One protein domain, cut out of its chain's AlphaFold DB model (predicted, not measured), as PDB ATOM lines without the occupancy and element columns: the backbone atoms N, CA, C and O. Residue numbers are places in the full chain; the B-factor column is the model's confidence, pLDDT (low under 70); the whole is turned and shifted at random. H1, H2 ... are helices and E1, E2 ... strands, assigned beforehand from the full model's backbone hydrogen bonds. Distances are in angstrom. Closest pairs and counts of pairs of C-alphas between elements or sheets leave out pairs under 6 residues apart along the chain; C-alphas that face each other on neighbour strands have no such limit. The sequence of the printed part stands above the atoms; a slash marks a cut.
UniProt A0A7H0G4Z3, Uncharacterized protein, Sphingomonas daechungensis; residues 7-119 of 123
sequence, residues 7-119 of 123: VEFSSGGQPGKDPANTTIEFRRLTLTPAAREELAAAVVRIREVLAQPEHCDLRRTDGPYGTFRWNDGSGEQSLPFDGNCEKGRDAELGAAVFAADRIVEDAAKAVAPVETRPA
ATOM      1  N   VAL A   7       3.345 -72.792  99.375       73.94
ATOM      2  CA  VAL A   7       2.771 -71.605  98.758       73.94
ATOM      3  C   VAL A   7       1.299 -71.527  99.137       73.94
ATOM      4  O   VAL A   7       0.586 -72.533  99.131       73.94
ATOM      5  N   GLU A   8       0.863 -70.323  99.485       76.75
ATOM      6  CA  GLU A   8      -0.547 -69.967  99.534       76.75
ATOM      7  C   GLU A   8      -0.852 -69.162  98.271       76.75
ATOM      8  O   GLU A   8      -0.165 -68.188  97.970       76.75
ATOM      9  N   PHE A   9      -1.842 -69.616  97.512       72.81
ATOM     10  CA  PHE A   9      -2.354 -68.938  96.333       72.81
ATOM     11  C   PHE A   9      -3.775 -68.474  96.630       72.81
ATOM     12  O   PHE A   9      -4.619 -69.286  97.025       72.81
ATOM     13  N   SER A  10      -4.031 -67.183  96.437       67.56
ATOM     14  CA  SER A  10      -5.354 -66.584  96.560       67.56
ATOM     15  C   SER A  10      -5.832 -66.071  95.203       67.56
ATOM     16  O   SER A  10      -5.099 -65.402  94.480       67.56
ATOM     17  N   SER A  11      -7.079 -66.378  94.852       70.81
ATOM     18  CA  SER A  11      -7.717 -65.870  93.634       70.81
ATOM     19  C   SER A  11      -9.137 -65.400  93.935       70.81
ATOM     20  O   SER A  11      -9.929 -66.159  94.494       70.81
ATOM     21  N   GLY A  12      -9.457 -64.159  93.562       63.88
ATOM     22  CA  GLY A  12     -10.780 -63.544  93.708       63.88
ATOM     23  C   GLY A  12     -11.412 -63.193  92.356       63.88
ATOM     24  O   GLY A  12     -10.716 -63.029  91.356       63.88
ATOM     25  N   GLY A  13     -12.745 -63.118  92.317       56.66
ATOM     26  CA  GLY A  13     -13.538 -62.909  91.095       56.66
ATOM     27  C   GLY A  13     -13.364 -61.556  90.375       56.66
ATOM     28  O   GLY A  13     -12.813 -60.603  90.912       56.66
ATOM     29  N   GLN A  14     -13.881 -61.512  89.136       46.22
ATOM     30  CA  GLN A  14     -13.725 -60.468  88.102       46.22
ATOM     31  C   GLN A  14     -13.823 -58.995  88.569       46.22
ATOM     32  O   GLN A  14     -14.698 -58.666  89.377       46.22
ATOM     33  N   PRO A  15     -13.041 -58.081  87.949       47.44
ATOM     34  CA  PRO A  15     -13.176 -56.636  88.140       47.44
ATOM     35  C   PRO A  15     -14.617 -56.156  87.911       47.44
ATOM     36  O   PRO A  15     -15.249 -56.529  86.922       47.44
ATOM     37  N   GLY A  16     -15.135 -55.315  88.810       51.44
ATOM     38  CA  GLY A  16     -16.467 -54.705  88.691       51.44
ATOM     39  C   GLY A  16     -17.618 -55.476  89.348       51.44
ATOM     40  O   GLY A  16     -18.760 -55.023  89.272       51.44
ATOM     41  N   LYS A  17     -17.355 -56.609  90.013       53.91
ATOM     42  CA  LYS A  17     -18.347 -57.252  90.889       53.91
ATOM     43  C   LYS A  17     -18.338 -56.638  92.286       53.91
ATOM     44  O   LYS A  17     -17.310 -56.183  92.774       53.91
ATOM     45  N   ASP A  18     -19.512 -56.646  92.913       56.97
ATOM     46  CA  ASP A  18     -19.701 -56.235  94.302       56.97
ATOM     47  C   ASP A  18     -18.704 -56.988  95.212       56.97
ATOM     48  O   ASP A  18     -18.739 -58.227  95.250       56.97
ATOM     49  N   PRO A  19     -17.819 -56.282  95.941       60.34
ATOM     50  CA  PRO A  19     -16.895 -56.897  96.891       60.34
ATOM     51  C   PRO A  19     -17.611 -57.785  97.914       60.34
ATOM     52  O   PRO A  19     -17.058 -58.798  98.333       60.34
ATOM     53  N   ALA A  20     -18.863 -57.467  98.270       60.00
ATOM     54  CA  ALA A  20     -19.661 -58.265  99.200       60.00
ATOM     55  C   ALA A  20     -20.045 -59.650  98.645       60.00
ATOM     56  O   ALA A  20     -20.258 -60.577  99.422       60.00
ATOM     57  N   ASN A  21     -20.083 -59.805  97.317       60.28
ATOM     58  CA  ASN A  21     -20.355 -61.067  96.621       60.28
ATOM     59  C   ASN A  21     -19.103 -61.670  95.970       60.28
ATOM     60  O   ASN A  21     -19.199 -62.653  95.230       60.28
ATOM     61  N   THR A  22     -17.929 -61.085  96.211       64.62
ATOM     62  CA  THR A  22     -16.675 -61.632  95.703       64.62
ATOM     63  C   THR A  22     -16.202 -62.726  96.644       64.62
ATOM     64  O   THR A  22     -16.022 -62.521  97.843       64.62
ATOM     65  N   THR A  23     -16.018 -63.914  96.088       66.62
ATOM     66  CA  THR A  23     -15.453 -65.055  96.794       66.62
ATOM     67  C   THR A  23     -13.963 -65.134  96.492       66.62
ATOM     68  O   THR A  23     -13.572 -65.082  95.325       66.62
ATOM     69  N   ILE A  24     -13.147 -65.248  97.539       70.31
ATOM     70  CA  ILE A  24     -11.715 -65.516  97.445       70.31
ATOM     71  C   ILE A  24     -11.497 -67.000  97.721       70.31
ATOM     72  O   ILE A  24     -11.910 -67.531  98.756       70.31
ATOM     73  N   GLU A  25     -10.854 -67.670  96.778       74.44
ATOM     74  CA  GLU A  25     -10.406 -69.046  96.923       74.44
ATOM     75  C   GLU A  25      -8.964 -69.052  97.417       74.44
ATOM     76  O   GLU A  25      -8.104 -68.414  96.814       74.44
ATOM     77  N   PHE A  26      -8.705 -69.806  98.482       74.31
ATOM     78  CA  PHE A  26      -7.372 -70.034  99.017       74.31
ATOM     79  C   PHE A  26      -6.959 -71.481  98.760       74.31
ATOM     80  O   PHE A  26      -7.658 -72.447  99.099       74.31
ATOM     81  N   ARG A  27      -5.781 -71.633  98.166       78.50
ATOM     82  CA  ARG A  27      -5.133 -72.917  97.913       78.50
ATOM     83  C   ARG A  27      -3.806 -72.929  98.647       78.50
ATOM     84  O   ARG A  27      -2.957 -72.077  98.412       78.50
ATOM     85  N   ARG A  28      -3.624 -73.907  99.534       78.88
ATOM     86  CA  ARG A  28      -2.331 -74.189 100.161       78.88
ATOM     87  C   ARG A  28      -1.758 -75.429  99.514       78.88
ATOM     88  O   ARG A  28      -2.384 -76.487  99.553       78.88
ATOM     89  N   LEU A  29      -0.584 -75.290  98.923       82.44
ATOM     90  CA  LEU A  29       0.080 -76.369  98.214       82.44
ATOM     91  C   LEU A  29       1.569 -76.394  98.533       82.44
ATOM     92  O   LEU A  29       2.150 -75.412  98.989       82.44
ATOM     93  N   THR A  30       2.178 -77.546  98.287       81.75
ATOM     94  CA  THR A  30       3.634 -77.684  98.253       81.75
ATOM     95  C   THR A  30       4.033 -77.825  96.795       81.75
ATOM     96  O   THR A  30       3.542 -78.724  96.110       81.75
ATOM     97  N   LEU A  31       4.881 -76.923  96.311       82.00
ATOM     98  CA  LEU A  31       5.395 -76.998  94.949       82.00
ATOM     99  C   LEU A  31       6.304 -78.223  94.790       82.00
ATOM    100  O   LEU A  31       7.063 -78.578  95.696       82.00
ATOM    101  N   THR A  32       6.254 -78.854  93.616       85.75
ATOM    102  CA  THR A  32       7.215 -79.904  93.254       85.75
ATOM    103  C   THR A  32       8.630 -79.316  93.177       85.75
ATOM    104  O   THR A  32       8.767 -78.116  92.932       85.75
ATOM    105  N   PRO A  33       9.698 -80.119  93.337       85.38
ATOM    106  CA  PRO A  33      11.069 -79.615  93.220       85.38
ATOM    107  C   PRO A  33      11.322 -78.832  91.921       85.38
ATOM    108  O   PRO A  33      11.874 -77.740  91.976       85.38
ATOM    109  N   ALA A  34      10.814 -79.322  90.785       87.19
ATOM    110  CA  ALA A  34      10.917 -78.630  89.500       87.19
ATOM    111  C   ALA A  34      10.195 -77.268  89.501       87.19
ATOM    112  O   ALA A  34      10.792 -76.256  89.155       87.19
ATOM    113  N   ALA A  35       8.943 -77.208  89.975       85.38
ATOM    114  CA  ALA A  35       8.197 -75.948  90.047       85.38
ATOM    115  C   ALA A  35       8.831 -74.946  91.030       85.38
ATOM    116  O   ALA A  35       8.772 -73.737  90.817       85.38
ATOM    117  N   ARG A  36       9.467 -75.436  92.104       84.50
ATOM    118  CA  ARG A  36      10.241 -74.595  93.029       84.50
ATOM    119  C   ARG A  36      11.459 -73.978  92.351       84.50
ATOM    120  O   ARG A  36      11.720 -72.800  92.570       84.50
ATOM    121  N   GLU A  37      12.202 -74.757  91.569       87.00
ATOM    122  CA  GLU A  37      13.363 -74.268  90.819       87.00
ATOM    123  C   GLU A  37      12.949 -73.238  89.761       87.00
ATOM    124  O   GLU A  37      13.558 -72.173  89.674       87.00
ATOM    125  N   GLU A  38      11.865 -73.500  89.026       88.50
ATOM    126  CA  GLU A  38      11.308 -72.555  88.053       88.50
ATOM    127  C   GLU A  38      10.849 -71.251  88.718       88.50
ATOM    128  O   GLU A  38      11.184 -70.161  88.249       88.50
ATOM    129  N   LEU A  39      10.133 -71.340  89.847       87.44
ATOM    130  CA  LEU A  39       9.701 -70.158  90.592       87.44
ATOM    131  C   LEU A  39      10.900 -69.376  91.143       87.44
ATOM    132  O   LEU A  39      10.919 -68.148  91.071       87.44
ATOM    133  N   ALA A  40      11.919 -70.064  91.664       86.00
ATOM    134  CA  ALA A  40      13.140 -69.422  92.140       86.00
ATOM    135  C   ALA A  40      13.863 -68.681  91.004       86.00
ATOM    136  O   ALA A  40      14.266 -67.531  91.191       86.00
ATOM    137  N   ALA A  41      13.968 -69.286  89.817       89.06
ATOM    138  CA  ALA A  41      14.541 -68.642  88.638       89.06
ATOM    139  C   ALA A  41      13.729 -67.407  88.202       89.06
ATOM    140  O   ALA A  41      14.310 -66.362  87.900       89.06
ATOM    141  N   ALA A  42      12.394 -67.482  88.239       88.31
ATOM    142  CA  ALA A  42      11.527 -66.342  87.942       88.31
ATOM    143  C   ALA A  42      11.717 -65.193  88.953       88.31
ATOM    144  O   ALA A  42      11.835 -64.032  88.556       88.31
ATOM    145  N   VAL A  43      11.839 -65.500  90.249       88.94
ATOM    146  CA  VAL A  43      12.127 -64.501  91.296       88.94
ATOM    147  C   VAL A  43      13.510 -63.871  91.116       88.94
ATOM    148  O   VAL A  43      13.655 -62.659  91.291       88.94
ATOM    149  N   VAL A  44      14.527 -64.648  90.733       90.19
ATOM    150  CA  VAL A  44      15.853 -64.104  90.387       90.19
ATOM    151  C   VAL A  44      15.731 -63.118  89.228       90.19
ATOM    152  O   VAL A  44      16.224 -61.996  89.336       90.19
ATOM    153  N   ARG A  45      14.990 -63.471  88.171       91.25
ATOM    154  CA  ARG A  45      14.767 -62.570  87.036       91.25
ATOM    155  C   ARG A  45      14.059 -61.276  87.446       91.25
ATOM    156  O   ARG A  45      14.471 -60.204  87.013       91.25
ATOM    157  N   ILE A  46      13.045 -61.352  88.312       91.00
ATOM    158  CA  ILE A  46      12.372 -60.163  88.866       91.00
ATOM    159  C   ILE A  46      13.390 -59.246  89.558       91.00
ATOM    160  O   ILE A  46      13.407 -58.043  89.305       91.00
ATOM    161  N   ARG A  47      14.283 -59.802  90.387       90.50
ATOM    162  CA  ARG A  47      15.319 -59.027  91.092       90.50
ATOM    163  C   ARG A  47      16.305 -58.352  90.142       90.50
ATOM    164  O   ARG A  47      16.649 -57.194  90.355       90.50
ATOM    165  N   GLU A  48      16.737 -59.052  89.099       93.06
ATOM    166  CA  GLU A  48      17.628 -58.496  88.075       93.06
ATOM    167  C   GLU A  48      16.994 -57.321  87.325       93.06
ATOM    168  O   GLU A  48      17.663 -56.326  87.045       93.06
ATOM    169  N   VAL A  49      15.701 -57.416  87.000       91.81
ATOM    170  CA  VAL A  49      14.967 -56.326  86.343       91.81
ATOM    171  C   VAL A  49      14.781 -55.148  87.304       91.81
ATOM    172  O   VAL A  49      15.005 -54.003  86.917       91.81
ATOM    173  N   LEU A  50      14.461 -55.411  88.575       90.31
ATOM    174  CA  LEU A  50      14.309 -54.371  89.599       90.31
ATOM    175  C   LEU A  50      15.603 -53.600  89.892       90.31
ATOM    176  O   LEU A  50      15.534 -52.433  90.270       90.31
ATOM    177  N   ALA A  51      16.771 -54.214  89.696       93.00
ATOM    178  CA  ALA A  51      18.064 -53.542  89.845       93.00
ATOM    179  C   ALA A  51      18.334 -52.492  88.749       93.00
ATOM    180  O   ALA A  51      19.225 -51.655  88.900       93.00
ATOM    181  N   GLN A  52      17.582 -52.529  87.647       91.94
ATOM    182  CA  GLN A  52      17.670 -51.544  86.574       91.94
ATOM    183  C   GLN A  52      16.747 -50.352  86.868       91.94
ATOM    184  O   GLN A  52      15.687 -50.546  87.471       91.94
ATOM    185  N   PRO A  53      17.089 -49.131  86.418       90.62
ATOM    186  CA  PRO A  53      16.194 -47.982  86.521       90.62
ATOM    187  C   PRO A  53      14.830 -48.258  85.878       90.62
ATOM    188  O   PRO A  53      14.757 -48.910  84.835       90.62
ATOM    189  N   GLU A  54      13.760 -47.757  86.496       90.31
ATOM    190  CA  GLU A  54      12.411 -47.826  85.926       90.31
ATOM    191  C   GLU A  54      12.377 -47.149  84.558       90.31
ATOM    192  O   GLU A  54      12.917 -46.053  84.368       90.31
ATOM    193  N   HIS A  55      11.766 -47.826  83.588       92.31
ATOM    194  CA  HIS A  55      11.722 -47.330  82.225       92.31
ATOM    195  C   HIS A  55      10.609 -47.988  81.417       92.31
ATOM    196  O   HIS A  55      10.529 -49.218  81.317       92.31
ATOM    197  N   CYS A  56       9.821 -47.141  80.755       91.88
ATOM    198  CA  CYS A  56       8.783 -47.559  79.836       91.88
ATOM    199  C   CYS A  56       8.846 -46.753  78.535       91.88
ATOM    200  O   CYS A  56       8.631 -45.539  78.543       91.88
ATOM    201  N   ASP A  57       9.109 -47.446  77.429       91.88
ATOM    202  CA  ASP A  57       9.184 -46.886  76.077       91.88
ATOM    203  C   ASP A  57       7.797 -46.644  75.478       91.88
ATOM    204  O   ASP A  57       7.587 -45.698  74.718       91.88
ATOM    205  N   LEU A  58       6.850 -47.536  75.780       90.81
ATOM    206  CA  LEU A  58       5.515 -47.532  75.194       90.81
ATOM    207  C   LEU A  58       4.481 -47.907  76.244       90.81
ATOM    208  O   LEU A  58       4.549 -48.987  76.830       90.81
ATOM    209  N   ARG A  59       3.516 -47.012  76.460       91.25
ATOM    210  CA  ARG A  59       2.413 -47.220  77.395       91.25
ATOM    211  C   ARG A  59       1.121 -47.554  76.661       91.25
ATOM    212  O   ARG A  59       0.760 -46.864  75.709       91.25
ATOM    213  N   ARG A  60       0.393 -48.537  77.178       88.44
ATOM    214  CA  ARG A  60      -1.022 -48.787  76.891       88.44
ATOM    215  C   ARG A  60      -1.901 -48.199  77.981       88.44
ATOM    216  O   ARG A  60      -1.504 -48.107  79.141       88.44
ATOM    217  N   THR A  61      -3.119 -47.851  77.597       85.81
ATOM    218  CA  THR A  61      -4.186 -47.521  78.541       85.81
ATOM    219  C   THR A  61      -4.781 -48.821  79.092       85.81
ATOM    220  O   THR A  61      -4.929 -49.794  78.350       85.81
ATOM    221  N   ASP A  62      -5.104 -48.846  80.386       81.44
ATOM    222  CA  ASP A  62      -5.817 -49.943  81.059       81.44
ATOM    223  C   ASP A  62      -5.122 -51.322  80.963       81.44
ATOM    224  O   ASP A  62      -5.650 -52.341  80.502       81.44
ATOM    225  N   GLY A  63      -3.868 -51.358  81.403       77.12
ATOM    226  CA  GLY A  63      -3.104 -52.560  81.718       77.12
ATOM    227  C   GLY A  63      -3.683 -53.367  82.886       77.12
ATOM    228  O   GLY A  63      -4.288 -52.787  83.790       77.12
ATOM    229  N   PRO A  64      -3.487 -54.702  82.920       78.38
ATOM    230  CA  PRO A  64      -3.750 -55.469  84.133       78.38
ATOM    231  C   PRO A  64      -2.861 -54.944  85.262       78.38
ATOM    232  O   PRO A  64      -1.686 -54.671  85.044       78.38
ATOM    233  N   TYR A  65      -3.401 -54.807  86.463       80.25
ATOM    234  CA  TYR A  65      -2.660 -54.341  87.632       80.25
ATOM    235  C   TYR A  65      -2.836 -55.329  88.777       80.25
ATOM    236  O   TYR A  65      -3.840 -56.040  88.855       80.25
ATOM    237  N   GLY A  66      -1.861 -55.372  89.675       79.00
ATOM    238  CA  GLY A  66      -1.906 -56.284  90.803       79.00
ATOM    239  C   GLY A  66      -0.739 -56.105  91.753       79.00
ATOM    240  O   GLY A  66       0.011 -55.128  91.713       79.00
ATOM    241  N   THR A  67      -0.599 -57.058  92.662       83.12
ATOM    242  CA  THR A  67       0.536 -57.119  93.574       83.12
ATOM    243  C   THR A  67       1.001 -58.554  93.662       83.12
ATOM    244  O   THR A  67       0.240 -59.429  94.067       83.12
ATOM    245  N   PHE A  68       2.255 -58.784  93.297       84.06
ATOM    246  CA  PHE A  68       2.894 -60.074  93.472       84.06
ATOM    247  C   PHE A  68       3.558 -60.109  94.843       84.06
ATOM    248  O   PHE A  68       4.450 -59.308  95.132       84.06
ATOM    249  N   ARG A  69       3.098 -61.015  95.708       83.38
ATOM    250  CA  ARG A  69       3.651 -61.196  97.051       83.38
ATOM    251  C   ARG A  69       4.351 -62.536  97.145       83.38
ATOM    252  O   ARG A  69       3.802 -63.559  96.746       83.38
ATOM    253  N   TRP A  70       5.547 -62.544  97.715       80.88
ATOM    254  CA  TRP A  70       6.249 -63.782  98.018       80.88
ATOM    255  C   TRP A  70       7.081 -63.628  99.286       80.88
ATOM    256  O   TRP A  70       7.589 -62.565  99.597       80.88
ATOM    257  N   ASN A  71       7.243 -64.719 100.018       77.25
ATOM    258  CA  ASN A  71       8.264 -64.854 101.055       77.25
ATOM    259  C   ASN A  71       9.390 -65.733 100.490       77.25
ATOM    260  O   ASN A  71       9.089 -66.599  99.668       77.25
ATOM    261  N   ASP A  72      10.644 -65.511 100.867       70.62
ATOM    262  CA  ASP A  72      11.801 -66.330 100.469       70.62
ATOM    263  C   ASP A  72      12.670 -66.767 101.667       70.62
ATOM    264  O   ASP A  72      13.831 -67.140 101.509       70.62
ATOM    265  N   GLY A  73      12.121 -66.690 102.881       68.31
ATOM    266  CA  GLY A  73      12.823 -66.956 104.135       68.31
ATOM    267  C   GLY A  73      13.565 -65.745 104.712       68.31
ATOM    268  O   GLY A  73      13.883 -65.765 105.898       68.31
ATOM    269  N   SER A  74      13.795 -64.683 103.929       71.12
ATOM    270  CA  SER A  74      14.396 -63.429 104.420       71.12
ATOM    271  C   SER A  74      13.361 -62.391 104.873       71.12
ATOM    272  O   SER A  74      13.683 -61.467 105.617       71.12
ATOM    273  N   GLY A  75      12.107 -62.561 104.456       76.62
ATOM    274  CA  GLY A  75      10.991 -61.681 104.778       76.62
ATOM    275  C   GLY A  75       9.910 -61.749 103.706       76.62
ATOM    276  O   GLY A  75      10.119 -62.304 102.626       76.62
ATOM    277  N   GLU A  76       8.745 -61.182 104.006       82.94
ATOM    278  CA  GLU A  76       7.709 -60.976 102.994       82.94
ATOM    279  C   GLU A  76       8.119 -59.850 102.039       82.94
ATOM    280  O   GLU A  76       8.566 -58.782 102.457       82.94
ATOM    281  N   GLN A  77       7.968 -60.112 100.748       84.81
ATOM    282  CA  GLN A  77       8.185 -59.187  99.650       84.81
ATOM    283  C   GLN A  77       6.841 -58.912  98.987       84.81
ATOM    284  O   GLN A  77       6.029 -59.819  98.793       84.81
ATOM    285  N   SER A  78       6.618 -57.658  98.610       86.44
ATOM    286  CA  SER A  78       5.406 -57.226  97.926       86.44
ATOM    287  C   SER A  78       5.797 -56.298  96.789       86.44
ATOM    288  O   SER A  78       6.356 -55.228  97.025       86.44
ATOM    289  N   LEU A  79       5.497 -56.708  95.561       86.62
ATOM    290  CA  LEU A  79       5.789 -55.956  94.351       86.62
ATOM    291  C   LEU A  79       4.473 -55.539  93.685       86.62
ATOM    292  O   LEU A  79       3.810 -56.387  93.078       86.62
ATOM    293  N   PRO A  80       4.063 -54.264  93.792       85.50
ATOM    294  CA  PRO A  80       3.003 -53.754  92.940       85.50
ATOM    295  C   PRO A  80       3.489 -53.774  91.490       85.50
ATOM    296  O   PRO A  80       4.638 -53.435  91.210       85.50
ATOM    297  N   PHE A  81       2.619 -54.173  90.573       82.12
ATOM    298  CA  PHE A  81       2.901 -54.093  89.149       82.12
ATOM    299  C   PHE A  81       1.714 -53.481  88.419       82.12
ATOM    300  O   PHE A  81       0.550 -53.723  88.762       82.12
ATOM    301  N   ASP A  82       2.028 -52.710  87.385       82.19
ATOM    302  CA  ASP A  82       1.076 -52.317  86.366       82.19
ATOM    303  C   ASP A  82       1.535 -52.874  85.015       82.19
ATOM    304  O   ASP A  82       2.710 -52.868  84.659       82.19
ATOM    305  N   GLY A  83       0.592 -53.434  84.272       81.94
ATOM    306  CA  GLY A  83       0.782 -53.902  82.907       81.94
ATOM    307  C   GLY A  83       0.518 -52.790  81.901       81.94
ATOM    308  O   GLY A  83       0.073 -53.083  80.790       81.94
ATOM    309  N   ASN A  84       0.697 -51.521  82.293       89.56
ATOM    310  CA  ASN A  84       0.516 -50.393  81.383       89.56
ATOM    311  C   ASN A  84       1.730 -50.220  80.478       89.56
ATOM    312  O   ASN A  84       1.628 -49.530  79.470       89.56
ATOM    313  N   CYS A  85       2.871 -50.826  80.805       91.06
ATOM    314  CA  CYS A  85       4.033 -50.799  79.939       91.06
ATOM    315  C   CYS A  85       4.026 -51.951  78.925       91.06
ATOM    316  O   CYS A  85       4.032 -53.120  79.302       91.06
ATOM    317  N   GLU A  86       4.049 -51.627  77.631       89.75
ATOM    318  CA  GLU A  86       4.139 -52.604  76.538       89.75
ATOM    319  C   GLU A  86       5.584 -52.904  76.135       89.75
ATOM    320  O   GLU A  86       5.884 -53.992  75.644       89.75
ATOM    321  N   LYS A  87       6.484 -51.932  76.321       91.50
ATOM    322  CA  LYS A  87       7.897 -52.055  75.958       91.50
ATOM    323  C   LYS A  87       8.785 -51.279  76.922       91.50
ATOM    324  O   LYS A  87       8.454 -50.159  77.297       91.50
ATOM    325  N   GLY A  88       9.925 -51.862  77.269       92.00
ATOM    326  CA  GLY A  88      10.903 -51.304  78.198       92.00
ATOM    327  C   GLY A  88      11.095 -52.218  79.403       92.00
ATOM    328  O   GLY A  88      10.520 -53.307  79.479       92.00
ATOM    329  N   ARG A  89      11.885 -51.753  80.368       92.50
ATOM    330  CA  ARG A  89      12.197 -52.477  81.604       92.50
ATOM    331  C   ARG A  89      10.932 -52.876  82.369       92.50
ATOM    332  O   ARG A  89      10.850 -53.997  82.861       92.50
ATOM    333  N   ASP A  90       9.928 -52.004  82.435       90.25
ATOM    334  CA  ASP A  90       8.694 -52.292  83.182       90.25
ATOM    335  C   ASP A  90       7.806 -53.334  82.479       90.25
ATOM    336  O   ASP A  90       7.121 -54.111  83.143       90.25
ATOM    337  N   ALA A  91       7.886 -53.436  81.148       90.19
ATOM    338  CA  ALA A  91       7.246 -54.524  80.405       90.19
ATOM    339  C   ALA A  91       7.928 -55.874  80.689       90.19
ATOM    340  O   ALA A  91       7.252 -56.887  80.875       90.19
ATOM    341  N   GLU A  92       9.264 -55.893  80.790       91.38
ATOM    342  CA  GLU A  92      10.016 -57.084  81.209       91.38
ATOM    343  C   GLU A  92       9.696 -57.487  82.651       91.38
ATOM    344  O   GLU A  92       9.569 -58.680  82.940       91.38
ATOM    345  N   LEU A  93       9.528 -56.509  83.548       91.06
ATOM    346  CA  LEU A  93       9.131 -56.756  84.932       91.06
ATOM    347  C   LEU A  93       7.745 -57.401  84.991       91.06
ATOM    348  O   LEU A  93       7.584 -58.438  85.632       91.06
ATOM    349  N   GLY A  94       6.769 -56.825  84.284       88.31
ATOM    350  CA  GLY A  94       5.423 -57.382  84.181       88.31
ATOM    351  C   GLY A  94       5.443 -58.813  83.645       88.31
ATOM    352  O   GLY A  94       4.851 -59.704  84.249       88.31
ATOM    353  N   ALA A  95       6.187 -59.071  82.566       88.62
ATOM    354  CA  ALA A  95       6.331 -60.412  82.000       88.62
ATOM    355  C   ALA A  95       6.956 -61.417  82.987       88.62
ATOM    356  O   ALA A  95       6.485 -62.551  83.082       88.62
ATOM    357  N   ALA A  96       7.980 -61.011  83.747       90.19
ATOM    358  CA  ALA A  96       8.606 -61.858  84.760       90.19
ATOM    359  C   ALA A  96       7.650 -62.171  85.925       90.19
ATOM    360  O   ALA A  96       7.591 -63.313  86.382       90.19
ATOM    361  N   VAL A  97       6.854 -61.186  86.358       89.88
ATOM    362  CA  VAL A  97       5.810 -61.374  87.373       89.88
ATOM    363  C   VAL A  97       4.723 -62.328  86.879       89.88
ATOM    364  O   VAL A  97       4.404 -63.283  87.581       89.88
ATOM    365  N   PHE A  98       4.205 -62.141  85.662       86.31
ATOM    366  CA  PHE A  98       3.213 -63.053  85.079       86.31
ATOM    367  C   PHE A  98       3.751 -64.477  84.916       86.31
ATOM    368  O   PHE A  98       3.016 -65.441  85.117       86.31
ATOM    369  N   ALA A  99       5.031 -64.636  84.571       87.81
ATOM    370  CA  ALA A  99       5.657 -65.951  84.496       87.81
ATOM    371  C   ALA A  99       5.728 -66.632  85.874       87.81
ATOM    372  O   ALA A  99       5.405 -67.814  85.975       87.81
ATOM    373  N   ALA A 100       6.104 -65.889  86.922       87.81
ATOM    374  CA  ALA A 100       6.132 -66.391  88.295       87.81
ATOM    375  C   ALA A 100       4.729 -66.773  88.796       87.81
ATOM    376  O   ALA A 100       4.548 -67.854  89.358       87.81
ATOM    377  N   ASP A 101       3.739 -65.913  88.547       86.12
ATOM    378  CA  ASP A 101       2.342 -66.149  88.910       86.12
ATOM    379  C   ASP A 101       1.787 -67.402  88.221       86.12
ATOM    380  O   ASP A 101       1.229 -68.271  88.886       86.12
ATOM    381  N   ARG A 102       2.056 -67.577  86.920       86.94
ATOM    382  CA  ARG A 102       1.604 -68.746  86.153       86.94
ATOM    383  C   ARG A 102       2.116 -70.073  86.714       86.94
ATOM    384  O   ARG A 102       1.358 -71.035  86.747       86.94
ATOM    385  N   ILE A 103       3.367 -70.139  87.181       87.19
ATOM    386  CA  ILE A 103       3.919 -71.360  87.803       87.19
ATOM    387  C   ILE A 103       3.099 -71.744  89.041       87.19
ATOM    388  O   ILE A 103       2.767 -72.915  89.244       87.19
ATOM    389  N   VAL A 104       2.757 -70.752  89.866       84.56
ATOM    390  CA  VAL A 104       1.953 -70.960  91.072       84.56
ATOM    391  C   VAL A 104       0.511 -71.294  90.709       84.56
ATOM    392  O   VAL A 104      -0.047 -72.222  91.286       84.56
ATOM    393  N   GLU A 105      -0.082 -70.588  89.750       84.81
ATOM    394  CA  GLU A 105      -1.454 -70.807  89.299       84.81
ATOM    395  C   GLU A 105      -1.632 -72.210  88.697       84.81
ATOM    396  O   GLU A 105      -2.581 -72.915  89.045       84.81
ATOM    397  N   ASP A 106      -0.713 -72.655  87.838       86.38
ATOM    398  CA  ASP A 106      -0.748 -73.985  87.221       86.38
ATOM    399  C   ASP A 106      -0.613 -75.089  88.282       86.38
ATOM    400  O   ASP A 106      -1.366 -76.067  88.272       86.38
ATOM    401  N   ALA A 107       0.280 -74.902  89.261       83.31
ATOM    402  CA  ALA A 107       0.394 -75.809  90.398       83.31
ATOM    403  C   ALA A 107      -0.867 -75.787  91.280       83.31
ATOM    404  O   ALA A 107      -1.315 -76.829  91.759       83.31
ATOM    405  N   ALA A 108      -1.476 -74.616  91.471       81.31
ATOM    406  CA  ALA A 108      -2.685 -74.445  92.261       81.31
ATOM    407  C   ALA A 108      -3.910 -75.081  91.581       81.31
ATOM    408  O   ALA A 108      -4.719 -75.702  92.265       81.31
ATOM    409  N   LYS A 109      -4.031 -75.017  90.247       81.06
ATOM    410  CA  LYS A 109      -5.088 -75.698  89.469       81.06
ATOM    411  C   LYS A 109      -5.045 -77.222  89.613       81.06
ATOM    412  O   LYS A 109      -6.081 -77.870  89.477       81.06
ATOM    413  N   ALA A 110      -3.879 -77.792  89.914       79.31
ATOM    414  CA  ALA A 110      -3.728 -79.221  90.185       79.31
ATOM    415  C   ALA A 110      -4.210 -79.636  91.591       79.31
ATOM    416  O   ALA A 110      -4.264 -80.831  91.890       79.31
ATOM    417  N   VAL A 111      -4.567 -78.678  92.454       74.06
ATOM    418  CA  VAL A 111      -4.991 -78.914  93.839       74.06
ATOM    419  C   VAL A 111      -6.410 -78.379  94.051       74.06
ATOM    420  O   VAL A 111      -6.772 -77.291  93.602       74.06
ATOM    421  N   ALA A 112      -7.243 -79.147  94.756       68.50
ATOM    422  CA  ALA A 112      -8.576 -78.684  95.129       68.50
ATOM    423  C   ALA A 112      -8.483 -77.432  96.030       68.50
ATOM    424  O   ALA A 112      -7.569 -77.344  96.855       68.50
ATOM    425  N   PRO A 113      -9.415 -76.466  95.906       65.38
ATOM    426  CA  PRO A 113      -9.487 -75.347  96.838       65.38
ATOM    427  C   PRO A 113      -9.602 -75.873  98.271       65.38
ATOM    428  O   PRO A 113     -10.412 -76.755  98.560       65.38
ATOM    429  N   VAL A 114      -8.752 -75.348  99.152       67.88
ATOM    430  CA  VAL A 114      -8.700 -75.766 100.561       67.88
ATOM    431  C   VAL A 114      -9.675 -74.933 101.382       67.88
ATOM    432  O   VAL A 114     -10.240 -75.421 102.358       67.88
ATOM    433  N   GLU A 115      -9.891 -73.678 100.982       73.50
ATOM    434  CA  GLU A 115     -10.758 -72.758 101.697       73.50
ATOM    435  C   GLU A 115     -11.371 -71.714 100.756       73.50
ATOM    436  O   GLU A 115     -10.735 -71.228  99.822       73.50
ATOM    437  N   THR A 116     -12.624 -71.356 101.018       66.00
ATOM    438  CA  THR A 116     -13.389 -70.369 100.257       66.00
ATOM    439  C   THR A 116     -13.902 -69.325 101.244       66.00
ATOM    440  O   THR A 116     -14.643 -69.676 102.163       66.00
ATOM    441  N   ARG A 117     -13.507 -68.056 101.091       71.38
ATOM    442  CA  ARG A 117     -13.916 -66.964 101.993       71.38
ATOM    443  C   ARG A 117     -14.616 -65.831 101.235       71.38
ATOM    444  O   ARG A 117     -14.308 -65.602 100.066       71.38
ATOM    445  N   PRO A 118     -15.525 -65.077 101.875       63.53
ATOM    446  CA  PRO A 118     -15.985 -63.798 101.340       63.53
ATOM    447  C   PRO A 118     -14.838 -62.775 101.354       63.53
ATOM    448  O   PRO A 118     -14.103 -62.699 102.339       63.53
ATOM    449  N   ALA A 119     -14.714 -61.949 100.312       59.41
ATOM    450  CA  ALA A 119     -13.662 -60.928 100.207       59.41
ATOM    451  C   ALA A 119     -13.700 -59.878 101.335       59.41
ATOM    452  O   ALA A 119     -12.698 -59.247 101.649       59.41
TER     453      ALA A 119
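AT A GLANCE: This is residues 7 to 119 of the 123 residues of an uncharacterized protein of Sphingomonas daechungensis (UniProt A0A7H0G4Z3). Two helices, H1 and H2, lie side by side and run opposite ways, and two separate small sheets pack on H2: the hairpin E3 and E4 beside its first half, residues 90 to 101, and the sheet of E1, E2 and E6 beside residues 101 to 109. The short strand E5 sits at the beginning of H2, where residues 58 to 59 pair with it. The printed part has 113 residues, with two named helices and six named strands in the order E1 E2 H1 E3 E4 E5 H2 E6; the class is mixed, helices and strands. The sheets, E1 - E2 - E6 and E3 - E4, are antiparallel. The whole is compact, with a radius of gyration of the C-alphas of 15.3 A and spans of 41 by 37 by 24 A.

IN THESE COORDINATES: Find C-alpha 7 at (2.771, -71.605, 98.758); from there E1 runs to residue 12, 16.6 A away. E2, residues 23 to 30, covers 22.9 A. H1, residues 33 to 50, covers 25.7 A. E3 holds residues 65 to 71, 20.2 A, and E4 residues 76 to 82, 19.9 A. E5 is residues 85 to 87, 5.7 A. H2 begins at C-alpha 89, (12.197, -52.477, 81.604), and runs 30.0 A to residue 109. E6, residues 115 to 118, covers 10.4 A and ends at C-alpha 118, (-15.985, -63.798, 101.340).

HOW THE PARTS SIT: Begin with the hairpin E1 and E2, where N 9 and O 27 are 2.8 A apart, within hydrogen-bond range. On the other side of E2 is the edge strand E6, with N 24 and O 117 at 2.8 A. H2 is on one face of this sheet, making two layers, a helix layer and a sheet layer; its height over the sheet is 8.7 A. It lies over E1, across the strands at 81 degrees on the local plane; their closest C-alphas are those of Phe 9 and Ala 108, 6.9 A. H1 is not on this sheet, but touches H2 at a shallow tilt of 19 degrees, opposite ways, closest at the C-alphas of Ala 42 and Ala 100, 5.4 A. In both helices every O i to N i+4 pair is within hydrogen-bond range. In the hairpin E3 and E4, N 77 and O 70 are 2.7 A apart, within hydrogen-bond range. The closest C-alphas of E4 and H2 are those of Phe 81 and Gly 94, 6.5 A. E4 runs on into E5 at 76 degrees; E5 pairs with no named strand. E1 and E3 are apart.

THE WHOLE: Look to Asp 57 and Val 114 for the two C-alphas farthest apart, 41.9 A. The printed part has no cut. The link from H1 to E3, 14 residues, is long. Mean pLDDT of the printed part is 80.5; 20 residues are under 70, among them residues 12 to 23.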